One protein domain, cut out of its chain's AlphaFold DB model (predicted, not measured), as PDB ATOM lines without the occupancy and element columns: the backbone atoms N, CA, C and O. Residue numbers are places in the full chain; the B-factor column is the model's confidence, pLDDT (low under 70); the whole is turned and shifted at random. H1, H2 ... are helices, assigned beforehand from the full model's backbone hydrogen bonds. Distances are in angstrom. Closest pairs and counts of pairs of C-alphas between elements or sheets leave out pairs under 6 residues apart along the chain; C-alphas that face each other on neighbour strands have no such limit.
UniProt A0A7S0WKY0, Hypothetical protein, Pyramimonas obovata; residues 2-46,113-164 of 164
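What this domain is: This is residues 2 to 46 and 113 to 164 of the 164 residues of the protein "Hypothetical protein" of Pyramimonas obovata (UniProt A0A7S0WKY0). The longest helix, H2, is set off from a helical hairpin of H3 and H4, and short H1 packs on residues 144 to 152 of H4. H2 touches no helix; residues 14 to 33 and 39 to 46 stick out, of which 17 to 33 and 39 to 44 belong to H2. The printed part has 97 residues with four named helices, H1, H2, H3 and H4 along the chain, and no named strand: the class is all helix. The whole is loose, with a radius of gyration of the C-alphas of 16.2 A and spans of 49 by 34 by 25 A.

Where its parts are: H2, residues 17 to 44, is 40.3 A long from C-alpha 17 at (-22.844, -40.389, -46.546) to C-alpha 44 at (9.637, -24.910, -64.740). H3, residues 114 to 135, measures 31.2 A. H4, residues 143 to 163, measures 30.7 A and ends with C-alpha 163 at (12.457, -45.341, -44.423). H1, residues 2 to 9, is the short one.

How they stand to each other: H2 is apart from H1, H3 and H4. H3 and H4 form a hairpin and touch with residues 116 to 126 of H3 alone, where the closest C-alphas, of Val 119 and Ser 156, are 6.2 A apart. They run opposite ways at a shallow tilt of 22 degrees. H1 touches H4, with C-alphas of Gly 4 and Gly 148 closest at 4.1 A, and runs opposite ways to it at a shallow tilt of 16 degrees. H1 and H3 are apart. In the four helices every O i to N i+4 pair is within hydrogen-bond range.

The domain as a whole: The C-alphas farthest apart, of Ser 45 and Arg 140, are 49.1 A apart. Residues 47 to 112 are not printed, and C-alphas 46 and 113 are 17.4 A apart across this cut. The links H1 to H2 and H3 to H4 are short. Mean pLDDT of the printed part is 71.6; 35 residues are under 70, among them 9 to 15, 113 to 120 and 137 to 144.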
ATOM      1  N   VAL A   2      -3.877 -46.497 -42.404       74.06
ATOM      2  CA  VAL A   2      -5.196 -46.911 -42.947       74.06
ATOM      3  C   VAL A   2      -6.047 -47.677 -41.925       74.06
ATOM      4  O   VAL A   2      -7.201 -47.334 -41.716       74.06
ATOM      5  N   LEU A   3      -5.455 -48.644 -41.216       72.81
ATOM      6  CA  LEU A   3      -6.144 -49.380 -40.147       72.81
ATOM      7  C   LEU A   3      -6.637 -48.468 -39.012       72.81
ATOM      8  O   LEU A   3      -7.748 -48.647 -38.537       72.81
ATOM      9  N   GLY A   4      -5.845 -47.469 -38.614       71.25
ATOM     10  CA  GLY A   4      -6.245 -46.499 -37.589       71.25
ATOM     11  C   GLY A   4      -7.424 -45.633 -38.033       71.25
ATOM     12  O   GLY A   4      -8.349 -45.424 -37.257       71.25
ATOM     13  N   ALA A   5      -7.442 -45.213 -39.303       72.69
ATOM     14  CA  ALA A   5      -8.553 -44.461 -39.885       72.69
ATOM     15  C   ALA A   5      -9.843 -45.294 -39.980       72.69
ATOM     16  O   ALA A   5     -10.919 -44.785 -39.691       72.69
ATOM     17  N   ILE A   6      -9.741 -46.584 -40.325       75.06
ATOM     18  CA  ILE A   6     -10.895 -47.496 -40.341       75.06
ATOM     19  C   ILE A   6     -11.432 -47.694 -38.919       75.06
ATOM     20  O   ILE A   6     -12.629 -47.571 -38.699       75.06
ATOM     21  N   VAL A   7     -10.557 -47.950 -37.941       73.75
ATOM     22  CA  VAL A   7     -10.956 -48.132 -36.532       73.75
ATOM     23  C   VAL A   7     -11.597 -46.868 -35.955       73.75
ATOM     24  O   VAL A   7     -12.584 -46.973 -35.234       73.75
ATOM     25  N   ALA A   8     -11.084 -45.688 -36.312       71.06
ATOM     26  CA  ALA A   8     -11.686 -44.406 -35.956       71.06
ATOM     27  C   ALA A   8     -13.073 -44.215 -36.606       71.06
ATOM     28  O   ALA A   8     -14.032 -43.873 -35.919       71.06
ATOM     29  N   GLY A   9     -13.204 -44.514 -37.904       67.19
ATOM     30  CA  GLY A   9     -14.456 -44.354 -38.654       67.19
ATOM     31  C   GLY A   9     -15.553 -45.372 -38.311       67.19
ATOM     32  O   GLY A   9     -16.732 -45.074 -38.463       67.19
ATOM     33  N   LEU A  10     -15.206 -46.560 -37.800       68.38
ATOM     34  CA  LEU A  10     -16.179 -47.607 -37.433       68.38
ATOM     35  C   LEU A  10     -17.141 -47.201 -36.304       68.38
ATOM     36  O   LEU A  10     -18.173 -47.847 -36.124       68.38
ATOM     37  N   ARG A  11     -16.807 -46.162 -35.535       63.69
ATOM     38  CA  ARG A  11     -17.648 -45.615 -34.462       63.69
ATOM     39  C   ARG A  11     -17.972 -44.136 -34.649       63.69
ATOM     40  O   ARG A  11     -18.263 -43.443 -33.678       63.69
ATOM     41  N   ASP A  12     -17.948 -43.650 -35.885       65.50
ATOM     42  CA  ASP A  12     -18.394 -42.291 -36.161       65.50
ATOM     43  C   ASP A  12     -19.920 -42.208 -35.965       65.50
ATOM     44  O   ASP A  12     -20.699 -42.836 -36.684       65.50
ATOM     45  N   PHE A  13     -20.358 -41.511 -34.913       53.28
ATOM     46  CA  PHE A  13     -21.748 -41.556 -34.430       53.28
ATOM     47  C   PHE A  13     -22.750 -40.826 -35.337       53.28
ATOM     48  O   PHE A  13     -23.953 -41.051 -35.207       53.28
ATOM     49  N   SER A  14     -22.269 -40.000 -36.269       60.91
ATOM     50  CA  SER A  14     -23.073 -39.296 -37.273       60.91
ATOM     51  C   SER A  14     -22.623 -39.702 -38.672       60.91
ATOM     52  O   SER A  14     -21.992 -38.922 -39.382       60.91
ATOM     53  N   PHE A  15     -22.921 -40.941 -39.066       63.62
ATOM     54  CA  PHE A  15     -22.662 -41.395 -40.429       63.62
ATOM     55  C   PHE A  15     -23.504 -40.584 -41.426       63.62
ATOM     56  O   PHE A  15     -24.678 -40.880 -41.652       63.62
ATOM     57  N   ASP A  16     -22.897 -39.558 -42.019       77.94
ATOM     58  CA  ASP A  16     -23.461 -38.796 -43.127       77.94
ATOM     59  C   ASP A  16     -22.738 -39.155 -44.427       77.94
ATOM     60  O   ASP A  16     -21.609 -38.730 -44.683       77.94
ATOM     61  N   ALA A  17     -23.403 -39.945 -45.272       79.31
ATOM     62  CA  ALA A  17     -22.844 -40.389 -46.546       79.31
ATOM     63  C   ALA A  17     -22.416 -39.211 -47.441       79.31
ATOM     64  O   ALA A  17     -21.451 -39.341 -48.201       79.31
ATOM     65  N   TRP A  18     -23.094 -38.061 -47.335       81.62
ATOM     66  CA  TRP A  18     -22.734 -36.862 -48.083       81.62
ATOM     67  C   TRP A  18     -21.416 -36.258 -47.588       81.62
ATOM     68  O   TRP A  18     -20.500 -36.065 -48.391       81.62
ATOM     69  N   GLY A  19     -21.263 -36.052 -46.278       82.31
ATOM     70  CA  GLY A  19     -20.008 -35.604 -45.671       82.31
ATOM     71  C   GLY A  19     -18.816 -36.495 -46.035       82.31
ATOM     72  O   GLY A  19     -17.778 -35.991 -46.467       82.31
ATOM     73  N   TYR A  20     -18.982 -37.820 -45.971       81.56
ATOM     74  CA  TYR A  20     -17.937 -38.767 -46.378       81.56
ATOM     75  C   TYR A  20     -17.565 -38.643 -47.864       81.56
ATOM     76  O   TYR A  20     -16.376 -38.651 -48.202       81.56
ATOM     77  N   PHE A  21     -18.551 -38.484 -48.754       85.56
ATOM     78  CA  PHE A  21     -18.302 -38.264 -50.180       85.56
ATOM     79  C   PHE A  21     -17.536 -36.958 -50.433       85.56
ATOM     80  O   PHE A  21     -16.557 -36.953 -51.182       85.56
ATOM     81  N   VAL A  22     -17.925 -35.867 -49.766       84.94
ATOM     82  CA  VAL A  22     -17.256 -34.562 -49.880       84.94
ATOM     83  C   VAL A  22     -15.813 -34.634 -49.377       84.94
ATOM     84  O   VAL A  22     -14.909 -34.136 -50.049       84.94
ATOM     85  N   VAL A  23     -15.557 -35.307 -48.251       83.00
ATOM     86  CA  VAL A  23     -14.194 -35.514 -47.727       83.00
ATOM     87  C   VAL A  23     -13.351 -36.337 -48.701       83.00
ATOM     88  O   VAL A  23     -12.197 -35.995 -48.964       83.00
ATOM     89  N   PHE A  24     -13.920 -37.392 -49.288       83.44
ATOM     90  CA  PHE A  24     -13.220 -38.207 -50.280       83.44
ATOM     91  C   PHE A  24     -12.873 -37.406 -51.545       83.44
ATOM     92  O   PHE A  24     -11.725 -37.428 -51.997       83.44
ATOM     93  N   ALA A  25     -13.830 -36.643 -52.082       86.81
ATOM     94  CA  ALA A  25     -13.620 -35.772 -53.237       86.81
ATOM     95  C   ALA A  25     -12.589 -34.661 -52.954       86.81
ATOM     96  O   ALA A  25     -11.740 -34.367 -53.805       86.81
ATOM     97  N   SER A  26     -12.618 -34.087 -51.748       85.06
ATOM     98  CA  SER A  26     -11.655 -33.081 -51.287       85.06
ATOM     99  C   SER A  26     -10.238 -33.656 -51.240       85.06
ATOM    100  O   SER A  26      -9.337 -33.129 -51.893       85.06
ATOM    101  N   ASN A  27     -10.056 -34.817 -50.602       83.94
ATOM    102  CA  ASN A  27      -8.763 -35.503 -50.539       83.94
ATOM    103  C   ASN A  27      -8.218 -35.860 -51.933       83.94
ATOM    104  O   ASN A  27      -7.026 -35.680 -52.196       83.94
ATOM    105  N   GLY A  28      -9.082 -36.320 -52.845       85.12
ATOM    106  CA  GLY A  28      -8.707 -36.576 -54.238       85.12
ATOM    107  C   GLY A  28      -8.232 -35.311 -54.961       85.12
ATOM    108  O   GLY A  28      -7.193 -35.323 -55.627       85.12
ATOM    109  N   SER A  29      -8.942 -34.199 -54.769       83.75
ATOM    110  CA  SER A  29      -8.596 -32.897 -55.354       83.75
ATOM    111  C   SER A  29      -7.268 -32.362 -54.807       83.75
ATOM    112  O   SER A  29      -6.408 -31.935 -55.580       83.75
ATOM    113  N   THR A  30      -7.043 -32.455 -53.493       79.25
ATOM    114  CA  THR A  30      -5.779 -32.063 -52.851       79.25
ATOM    115  C   THR A  30      -4.603 -32.906 -53.346       79.25
ATOM    116  O   THR A  30      -3.529 -32.362 -53.619       79.25
ATOM    117  N   ALA A  31      -4.792 -34.216 -53.522       77.12
ATOM    118  CA  ALA A  31      -3.759 -35.095 -54.066       77.12
ATOM    119  C   ALA A  31      -3.394 -34.723 -55.513       77.12
ATOM    120  O   ALA A  31      -2.209 -34.624 -55.845       77.12
ATOM    121  N   LEU A  32      -4.394 -34.460 -56.362       82.00
ATOM    122  CA  LEU A  32      -4.175 -34.014 -57.739       82.00
ATOM    123  C   LEU A  32      -3.453 -32.659 -57.793       82.00
ATOM    124  O   LEU A  32      -2.525 -32.486 -58.588       82.00
ATOM    125  N   TYR A  33      -3.835 -31.722 -56.925       80.56
ATOM    126  CA  TYR A  33      -3.198 -30.412 -56.797       80.56
ATOM    127  C   TYR A  33      -1.715 -30.527 -56.411       80.56
ATOM    128  O   TYR A  33      -0.849 -30.020 -57.128       80.56
ATOM    129  N   LEU A  34      -1.401 -31.269 -55.341       73.06
ATOM    130  CA  LEU A  34      -0.021 -31.494 -54.893       73.06
ATOM    131  C   LEU A  34       0.817 -32.209 -55.962       73.06
ATOM    132  O   LEU A  34       1.962 -31.823 -56.215       73.06
ATOM    133  N   ALA A  35       0.249 -33.213 -56.637       77.50
ATOM    134  CA  ALA A  35       0.922 -33.915 -57.728       77.50
ATOM    135  C   ALA A  35       1.223 -32.983 -58.914       77.50
ATOM    136  O   ALA A  35       2.310 -33.049 -59.497       77.50
ATOM    137  N   THR A  36       0.285 -32.095 -59.250       78.50
ATOM    138  CA  THR A  36       0.443 -31.114 -60.329       78.50
ATOM    139  C   THR A  36       1.525 -30.099 -59.983       78.50
ATOM    140  O   THR A  36       2.431 -29.898 -60.789       78.50
ATOM    141  N   ILE A  37       1.514 -29.541 -58.768       74.62
ATOM    142  CA  ILE A  37       2.548 -28.604 -58.304       74.62
ATOM    143  C   ILE A  37       3.923 -29.262 -58.255       74.62
ATOM    144  O   ILE A  37       4.888 -28.666 -58.726       74.62
ATOM    145  N   SER A  38       4.035 -30.496 -57.758       68.88
ATOM    146  CA  SER A  38       5.318 -31.209 -57.726       68.88
ATOM    147  C   SER A  38       5.876 -31.448 -59.137       68.88
ATOM    148  O   SER A  38       7.078 -31.299 -59.374       68.88
ATOM    149  N   ARG A  39       5.011 -31.768 -60.111       72.56
ATOM    150  CA  ARG A  39       5.406 -31.906 -61.525       72.56
ATOM    151  C   ARG A  39       5.795 -30.569 -62.153       72.56
ATOM    152  O   ARG A  39       6.788 -30.523 -62.878       72.56
ATOM    153  N   LEU A  40       5.040 -29.506 -61.883       73.44
ATOM    154  CA  LEU A  40       5.331 -28.163 -62.387       73.44
ATOM    155  C   LEU A  40       6.641 -27.628 -61.799       73.44
ATOM    156  O   LEU A  40       7.502 -27.193 -62.551       73.44
ATOM    157  N   GLY A  41       6.857 -27.767 -60.489       67.00
ATOM    158  CA  GLY A  41       8.101 -27.364 -59.827       67.00
ATOM    159  C   GLY A  41       9.344 -27.998 -60.459       67.00
ATOM    160  O   GLY A  41      10.346 -27.318 -60.662       67.00
ATOM    161  N   LYS A  42       9.256 -29.269 -60.877       67.31
ATOM    162  CA  LYS A  42      10.346 -29.970 -61.582       67.31
ATOM    163  C   LYS A  42      10.546 -29.521 -63.033       67.31
ATOM    164  O   LYS A  42      11.667 -29.591 -63.521       67.31
ATOM    165  N   ARG A  43       9.486 -29.111 -63.741       67.19
ATOM    166  CA  ARG A  43       9.572 -28.706 -65.159       67.19
ATOM    167  C   ARG A  43       9.982 -27.252 -65.350       67.19
ATOM    168  O   ARG A  43      10.679 -26.960 -66.314       67.19
ATOM    169  N   THR A  44       9.530 -26.353 -64.483       62.06
ATOM    170  CA  THR A  44       9.637 -24.910 -64.740       62.06
ATOM    171  C   THR A  44      10.830 -24.250 -64.043       62.06
ATOM    172  O   THR A  44      11.056 -23.068 -64.268       62.06
ATOM    173  N   SER A  45      11.589 -24.972 -63.200       61.28
ATOM    174  CA  SER A  45      12.696 -24.430 -62.378       61.28
ATOM    175  C   SER A  45      12.334 -23.123 -61.642       61.28
ATOM    176  O   SER A  45      13.196 -22.293 -61.347       61.28
ATOM    177  N   LEU A  46      11.041 -22.915 -61.379       60.22
ATOM    178  CA  LEU A  46      10.510 -21.723 -60.734       60.22
ATOM    179  C   LEU A  46      10.698 -21.849 -59.227       60.22
ATOM    180  O   LEU A  46      10.439 -22.898 -58.640       60.22
ATOM    181  N   SER A 113      11.447 -34.329 -49.100       60.72
ATOM    182  CA  SER A 113      10.708 -35.342 -49.853       60.72
ATOM    183  C   SER A 113       9.232 -35.331 -49.434       60.72
ATOM    184  O   SER A 113       8.925 -35.123 -48.258       60.72
ATOM    185  N   ALA A 114       8.321 -35.631 -50.369       56.84
ATOM    186  CA  ALA A 114       6.866 -35.703 -50.150       56.84
ATOM    187  C   ALA A 114       6.462 -36.528 -48.907       56.84
ATOM    188  O   ALA A 114       5.388 -36.343 -48.344       56.84
ATOM    189  N   LEU A 115       7.354 -37.409 -48.452       57.44
ATOM    190  CA  LEU A 115       7.210 -38.225 -47.258       57.44
ATOM    191  C   LEU A 115       7.114 -37.443 -45.943       57.44
ATOM    192  O   LEU A 115       6.228 -37.704 -45.132       57.44
ATOM    193  N   THR A 116       8.032 -36.502 -45.713       61.81
ATOM    194  CA  THR A 116       8.121 -35.754 -44.448       61.81
ATOM    195  C   THR A 116       6.908 -34.843 -44.296       61.81
ATOM    196  O   THR A 116       6.396 -34.642 -43.198       61.81
ATOM    197  N   GLN A 117       6.382 -34.355 -45.422       63.88
ATOM    198  CA  GLN A 117       5.135 -33.604 -45.476       63.88
ATOM    199  C   GLN A 117       3.929 -34.447 -45.054       63.88
ATOM    200  O   GLN A 117       3.097 -33.951 -44.299       63.88
ATOM    201  N   THR A 118       3.842 -35.714 -45.476       64.38
ATOM    202  CA  THR A 118       2.762 -36.610 -45.034       64.38
ATOM    203  C   THR A 118       2.829 -36.861 -43.527       64.38
ATOM    204  O   THR A 118       1.807 -36.778 -42.854       64.38
ATOM    205  N   VAL A 119       4.023 -37.091 -42.967       66.00
ATOM    206  CA  VAL A 119       4.193 -37.323 -41.519       66.00
ATOM    207  C   VAL A 119       3.835 -36.078 -40.699       66.00
ATOM    208  O   VAL A 119       3.056 -36.180 -39.751       66.00
ATOM    209  N   CYS A 120       4.338 -34.898 -41.082       66.88
ATOM    210  CA  CYS A 120       3.974 -33.638 -40.426       66.88
ATOM    211  C   CYS A 120       2.480 -33.317 -40.575       66.88
ATOM    212  O   CYS A 120       1.877 -32.809 -39.633       66.88
ATOM    213  N   GLY A 121       1.878 -33.633 -41.726       70.06
ATOM    214  CA  GLY A 121       0.440 -33.488 -41.960       70.06
ATOM    215  C   GLY A 121      -0.383 -34.327 -40.985       70.06
ATOM    216  O   GLY A 121      -1.229 -33.784 -40.283       70.06
ATOM    217  N   ASN A 122      -0.050 -35.612 -40.844       70.38
ATOM    218  CA  ASN A 122      -0.736 -36.504 -39.905       70.38
ATOM    219  C   ASN A 122      -0.573 -36.062 -38.450       70.38
ATOM    220  O   ASN A 122      -1.505 -36.180 -37.660       70.38
ATOM    221  N   LEU A 123       0.616 -35.567 -38.083       69.62
ATOM    222  CA  LEU A 123       0.865 -35.050 -36.742       69.62
ATOM    223  C   LEU A 123       0.032 -33.790 -36.480       69.62
ATOM    224  O   LEU A 123      -0.590 -33.681 -35.425       69.62
ATOM    225  N   LYS A 124      -0.028 -32.870 -37.451       75.75
ATOM    226  CA  LYS A 124      -0.881 -31.677 -37.392       75.75
ATOM    227  C   LYS A 124      -2.345 -32.077 -37.211       75.75
ATOM    228  O   LYS A 124      -2.999 -31.548 -36.320       75.75
ATOM    229  N   ASP A 125      -2.844 -33.018 -38.008       73.31
ATOM    230  CA  ASP A 125      -4.238 -33.467 -37.931       73.31
ATOM    231  C   ASP A 125      -4.542 -34.138 -36.581       73.31
ATOM    232  O   ASP A 125      -5.560 -33.836 -35.964       73.31
ATOM    233  N   ALA A 126      -3.629 -34.957 -36.050       72.00
ATOM    234  CA  ALA A 126      -3.771 -35.538 -34.715       72.00
ATOM    235  C   ALA A 126      -3.851 -34.469 -33.612       72.00
ATOM    236  O   ALA A 126      -4.714 -34.547 -32.739       72.00
ATOM    237  N   VAL A 127      -2.982 -33.454 -33.663       75.69
ATOM    238  CA  VAL A 127      -2.998 -32.336 -32.705       75.69
ATOM    239  C   VAL A 127      -4.300 -31.543 -32.815       75.69
ATOM    240  O   VAL A 127      -4.909 -31.236 -31.793       75.69
ATOM    241  N   VAL A 128      -4.765 -31.257 -34.035       78.19
ATOM    242  CA  VAL A 128      -6.040 -30.559 -34.272       78.19
ATOM    243  C   VAL A 128      -7.213 -31.351 -33.701       78.19
ATOM    244  O   VAL A 128      -8.069 -30.760 -33.051       78.19
ATOM    245  N   ILE A 129      -7.238 -32.674 -33.876       74.50
ATOM    246  CA  ILE A 129      -8.293 -33.531 -33.323       74.50
ATOM    247  C   ILE A 129      -8.272 -33.508 -31.786       74.50
ATOM    248  O   ILE A 129      -9.317 -33.327 -31.166       74.50
ATOM    249  N   VAL A 130      -7.097 -33.635 -31.159       73.69
ATOM    250  CA  VAL A 130      -6.958 -33.590 -29.689       73.69
ATOM    251  C   VAL A 130      -7.407 -32.238 -29.126       73.69
ATOM    252  O   VAL A 130      -8.189 -32.196 -28.177       73.69
ATOM    253  N   ILE A 131      -6.965 -31.133 -29.733       77.12
ATOM    254  CA  ILE A 131      -7.375 -29.778 -29.334       77.12
ATOM    255  C   ILE A 131      -8.873 -29.566 -29.585       77.12
ATOM    256  O   ILE A 131      -9.545 -28.933 -28.768       77.12
ATOM    257  N   GLY A 132      -9.408 -30.113 -30.680       75.06
ATOM    258  CA  GLY A 132     -10.830 -30.072 -31.016       75.06
ATOM    259  C   GLY A 132     -11.682 -30.733 -29.937       75.06
ATOM    260  O   GLY A 132     -12.625 -30.114 -29.453       75.06
ATOM    261  N   PHE A 133     -11.292 -31.923 -29.474       70.06
ATOM    262  CA  PHE A 133     -11.964 -32.597 -28.357       70.06
ATOM    263  C   PHE A 133     -11.891 -31.812 -27.045       70.06
ATOM    264  O   PHE A 133     -12.841 -31.830 -26.270       70.06
ATOM    265  N   GLN A 134     -10.778 -31.123 -26.781       69.50
ATOM    266  CA  GLN A 134     -10.617 -30.353 -25.547       69.50
ATOM    267  C   GLN A 134     -11.360 -29.008 -25.574       69.50
ATOM    268  O   GLN A 134     -11.759 -28.514 -24.522       69.50
ATOM    269  N   SER A 135     -11.544 -28.415 -26.758       75.25
ATOM    270  CA  SER A 135     -12.172 -27.094 -26.922       75.25
ATOM    271  C   SER A 135     -13.681 -27.171 -27.153       75.25
ATOM    272  O   SER A 135     -14.410 -26.288 -26.705       75.25
ATOM    273  N   PHE A 136     -14.164 -28.219 -27.826       70.81
ATOM    274  CA  PHE A 136     -15.586 -28.442 -28.080       70.81
ATOM    275  C   PHE A 136     -16.123 -29.504 -27.111       70.81
ATOM    276  O   PHE A 136     -16.049 -30.701 -27.374       70.81
ATOM    277  N   SER A 137     -16.693 -29.054 -25.985       55.56
ATOM    278  CA  SER A 137     -17.246 -29.922 -24.927       55.56
ATOM    279  C   SER A 137     -18.435 -30.799 -25.370       55.56
ATOM    280  O   SER A 137     -18.861 -31.664 -24.606       55.56
ATOM    281  N   ASP A 138     -18.961 -30.590 -26.582       54.78
ATOM    282  CA  ASP A 138     -20.068 -31.358 -27.173       54.78
ATOM    283  C   ASP A 138     -19.612 -32.619 -27.927       54.78
ATOM    284  O   ASP A 138     -20.430 -33.476 -28.276       54.78
ATOM    285  N   ALA A 139     -18.308 -32.781 -28.165       56.34
ATOM    286  CA  ALA A 139     -17.778 -33.974 -28.807       56.34
ATOM    287  C   ALA A 139     -17.734 -35.133 -27.794       56.34
ATOM    288  O   ALA A 139     -16.796 -35.261 -27.005       56.34
ATOM    289  N   ARG A 140     -18.768 -35.987 -27.798       55.53
ATOM    290  CA  ARG A 140     -18.814 -37.201 -26.967       55.53
ATOM    291  C   ARG A 140     -17.581 -38.066 -27.234       55.53
ATOM    292  O   ARG A 140     -17.400 -38.608 -28.320       55.53
ATOM    293  N   PHE A 141     -16.742 -38.177 -26.215       58.03
ATOM    294  CA  PHE A 141     -15.490 -38.914 -26.246       58.03
ATOM    295  C   PHE A 141     -15.751 -40.420 -26.361       58.03
ATOM    296  O   PHE A 141     -16.248 -41.033 -25.415       58.03
ATOM    297  N   ASP A 142     -15.397 -41.023 -27.500       68.50
ATOM    298  CA  ASP A 142     -15.425 -42.477 -27.652       68.50
ATOM    299  C   ASP A 142     -14.002 -43.065 -27.577       68.50
ATOM    300  O   ASP A 142     -13.135 -42.695 -28.378       68.50
ATOM    301  N   PRO A 143     -13.731 -43.992 -26.640       68.94
ATOM    302  CA  PRO A 143     -12.404 -44.576 -26.459       68.94
ATOM    303  C   PRO A 143     -11.901 -45.347 -27.691       68.94
ATOM    304  O   PRO A 143     -10.691 -45.440 -27.892       68.94
ATOM    305  N   ILE A 144     -12.788 -45.859 -28.553       69.50
ATOM    306  CA  ILE A 144     -12.385 -46.573 -29.778       69.50
ATOM    307  C   ILE A 144     -11.848 -45.602 -30.838       69.50
ATOM    308  O   ILE A 144     -10.869 -45.917 -31.518       69.50
ATOM    309  N   ASN A 145     -12.411 -44.393 -30.919       71.50
ATOM    310  CA  ASN A 145     -11.910 -43.355 -31.818       71.50
ATOM    311  C   ASN A 145     -10.485 -42.921 -31.424       71.50
ATOM    312  O   ASN A 145      -9.599 -42.805 -32.272       71.50
ATOM    313  N   MET A 146     -10.218 -42.796 -30.119       71.00
ATOM    314  CA  MET A 146      -8.868 -42.532 -29.611       71.00
ATOM    315  C   MET A 146      -7.866 -43.635 -29.961       71.00
ATOM    316  O   MET A 146      -6.746 -43.338 -30.380       71.00
ATOM    317  N   VAL A 147      -8.260 -44.904 -29.837       77.69
ATOM    318  CA  VAL A 147      -7.408 -46.037 -30.230       77.69
ATOM    319  C   VAL A 147      -7.099 -45.995 -31.730       77.69
ATOM    320  O   VAL A 147      -5.949 -46.214 -32.120       77.69
ATOM    321  N   GLY A 148      -8.079 -45.644 -32.568       73.88
ATOM    322  CA  GLY A 148      -7.885 -45.441 -34.007       73.88
ATOM    323  C   GLY A 148      -6.862 -44.343 -34.327       73.88
ATOM    324  O   GLY A 148      -5.943 -44.564 -35.124       73.88
ATOM    325  N   ILE A 149      -6.947 -43.198 -33.646       74.50
ATOM    326  CA  ILE A 149      -5.997 -42.081 -33.795       74.50
ATOM    327  C   ILE A 149      -4.583 -42.500 -33.364       74.50
ATOM    328  O   ILE A 149      -3.625 -42.288 -34.111       74.50
ATOM    329  N   LEU A 150      -4.440 -43.159 -32.209       78.56
ATOM    330  CA  LEU A 150      -3.145 -43.641 -31.707       78.56
ATOM    331  C   LEU A 150      -2.505 -44.667 -32.654       78.56
ATOM    332  O   LEU A 150      -1.312 -44.571 -32.949       78.56
ATOM    333  N   LEU A 151      -3.291 -45.597 -33.206       80.25
ATOM    334  CA  LEU A 151      -2.849 -46.526 -34.257       80.25
ATOM    335  C   LEU A 151      -2.431 -45.797 -35.544       80.25
ATOM    336  O   LEU A 151      -1.492 -46.213 -36.236       80.25
ATOM    337  N   GLY A 152      -3.113 -44.702 -35.882       75.19
ATOM    338  CA  GLY A 152      -2.762 -43.819 -36.992       75.19
ATOM    339  C   GLY A 152      -1.379 -43.186 -36.819       75.19
ATOM    340  O   GLY A 152      -0.544 -43.272 -37.731       75.19
ATOM    341  N   ILE A 153      -1.120 -42.627 -35.636       75.00
ATOM    342  CA  ILE A 153       0.157 -42.000 -35.265       75.00
ATOM    343  C   ILE A 153       1.272 -43.046 -35.208       75.00
ATOM    344  O   ILE A 153       2.298 -42.873 -35.867       75.00
ATOM    345  N   ALA A 154       1.058 -44.166 -34.511       79.75
ATOM    346  CA  ALA A 154       2.038 -45.247 -34.400       79.75
ATOM    347  C   ALA A 154       2.456 -45.781 -35.778       79.75
ATOM    348  O   ALA A 154       3.644 -45.930 -36.060       79.75
ATOM    349  N   GLY A 155       1.490 -45.978 -36.683       75.69
ATOM    350  CA  GLY A 155       1.785 -46.371 -38.059       75.69
ATOM    351  C   GLY A 155       2.554 -45.310 -38.859       75.69
ATOM    352  O   GLY A 155       3.330 -45.673 -39.736       75.69
ATOM    353  N   SER A 156       2.366 -44.019 -38.563       70.31
ATOM    354  CA  SER A 156       3.118 -42.925 -39.203       70.31
ATOM    355  C   SER A 156       4.572 -42.882 -38.718       70.31
ATOM    356  O   SER A 156       5.485 -42.737 -39.527       70.31
ATOM    357  N   VAL A 157       4.790 -43.066 -37.411       73.62
ATOM    358  CA  VAL A 157       6.128 -43.104 -36.794       73.62
ATOM    359  C   VAL A 157       6.908 -44.331 -37.262       73.62
ATOM    360  O   VAL A 157       8.045 -44.196 -37.704       73.62
ATOM    361  N   MET A 158       6.291 -45.516 -37.244       76.88
ATOM    362  CA  MET A 158       6.927 -46.751 -37.719       76.88
ATOM    363  C   MET A 158       7.355 -46.635 -39.187       76.88
ATOM    364  O   MET A 158       8.451 -47.050 -39.553       76.88
ATOM    365  N   TYR A 159       6.516 -46.023 -40.022       70.31
ATOM    366  CA  TYR A 159       6.838 -45.787 -41.423       70.31
ATOM    367  C   TYR A 159       7.979 -44.774 -41.616       70.31
ATOM    368  O   TYR A 159       8.821 -44.967 -42.492       70.31
ATOM    369  N   ALA A 160       8.042 -43.722 -40.793       68.38
ATOM    370  CA  ALA A 160       9.144 -42.761 -40.817       68.38
ATOM    371  C   ALA A 160      10.480 -43.405 -40.411       68.38
ATOM    372  O   ALA A 160      11.493 -43.149 -41.052       68.38
ATOM    373  N   VAL A 161      10.468 -44.274 -39.395       72.69
ATOM    374  CA  VAL A 161      11.665 -44.977 -38.904       72.69
ATOM    375  C   VAL A 161      12.170 -46.022 -39.901       72.69
ATOM    376  O   VAL A 161      13.370 -46.148 -40.077       72.69
ATOM    377  N   LEU A 162      11.278 -46.751 -40.582       73.19
ATOM    378  CA  LEU A 162      11.660 -47.790 -41.553       73.19
ATOM    379  C   LEU A 162      12.242 -47.253 -42.867       73.19
ATOM    380  O   LEU A 162      12.793 -48.025 -43.648       73.19
ATOM    381  N   LYS A 163      12.036 -45.967 -43.164       59.97
ATOM    382  CA  LYS A 163      12.457 -45.341 -44.423       59.97
ATOM    383  C   LYS A 163      13.669 -44.409 -44.264       59.97
ATOM    384  O   LYS A 163      14.167 -43.911 -45.274       59.97
ATOM    385  N   LEU A 164      14.096 -44.174 -43.023       51.00
ATOM    386  CA  LEU A 164      15.378 -43.575 -42.642       51.00
ATOM    387  C   LEU A 164      16.490 -44.625 -42.748       51.00
ATOM    388  O   LEU A 164      17.599 -44.230 -43.163       51.00
TER     389      LEU A 164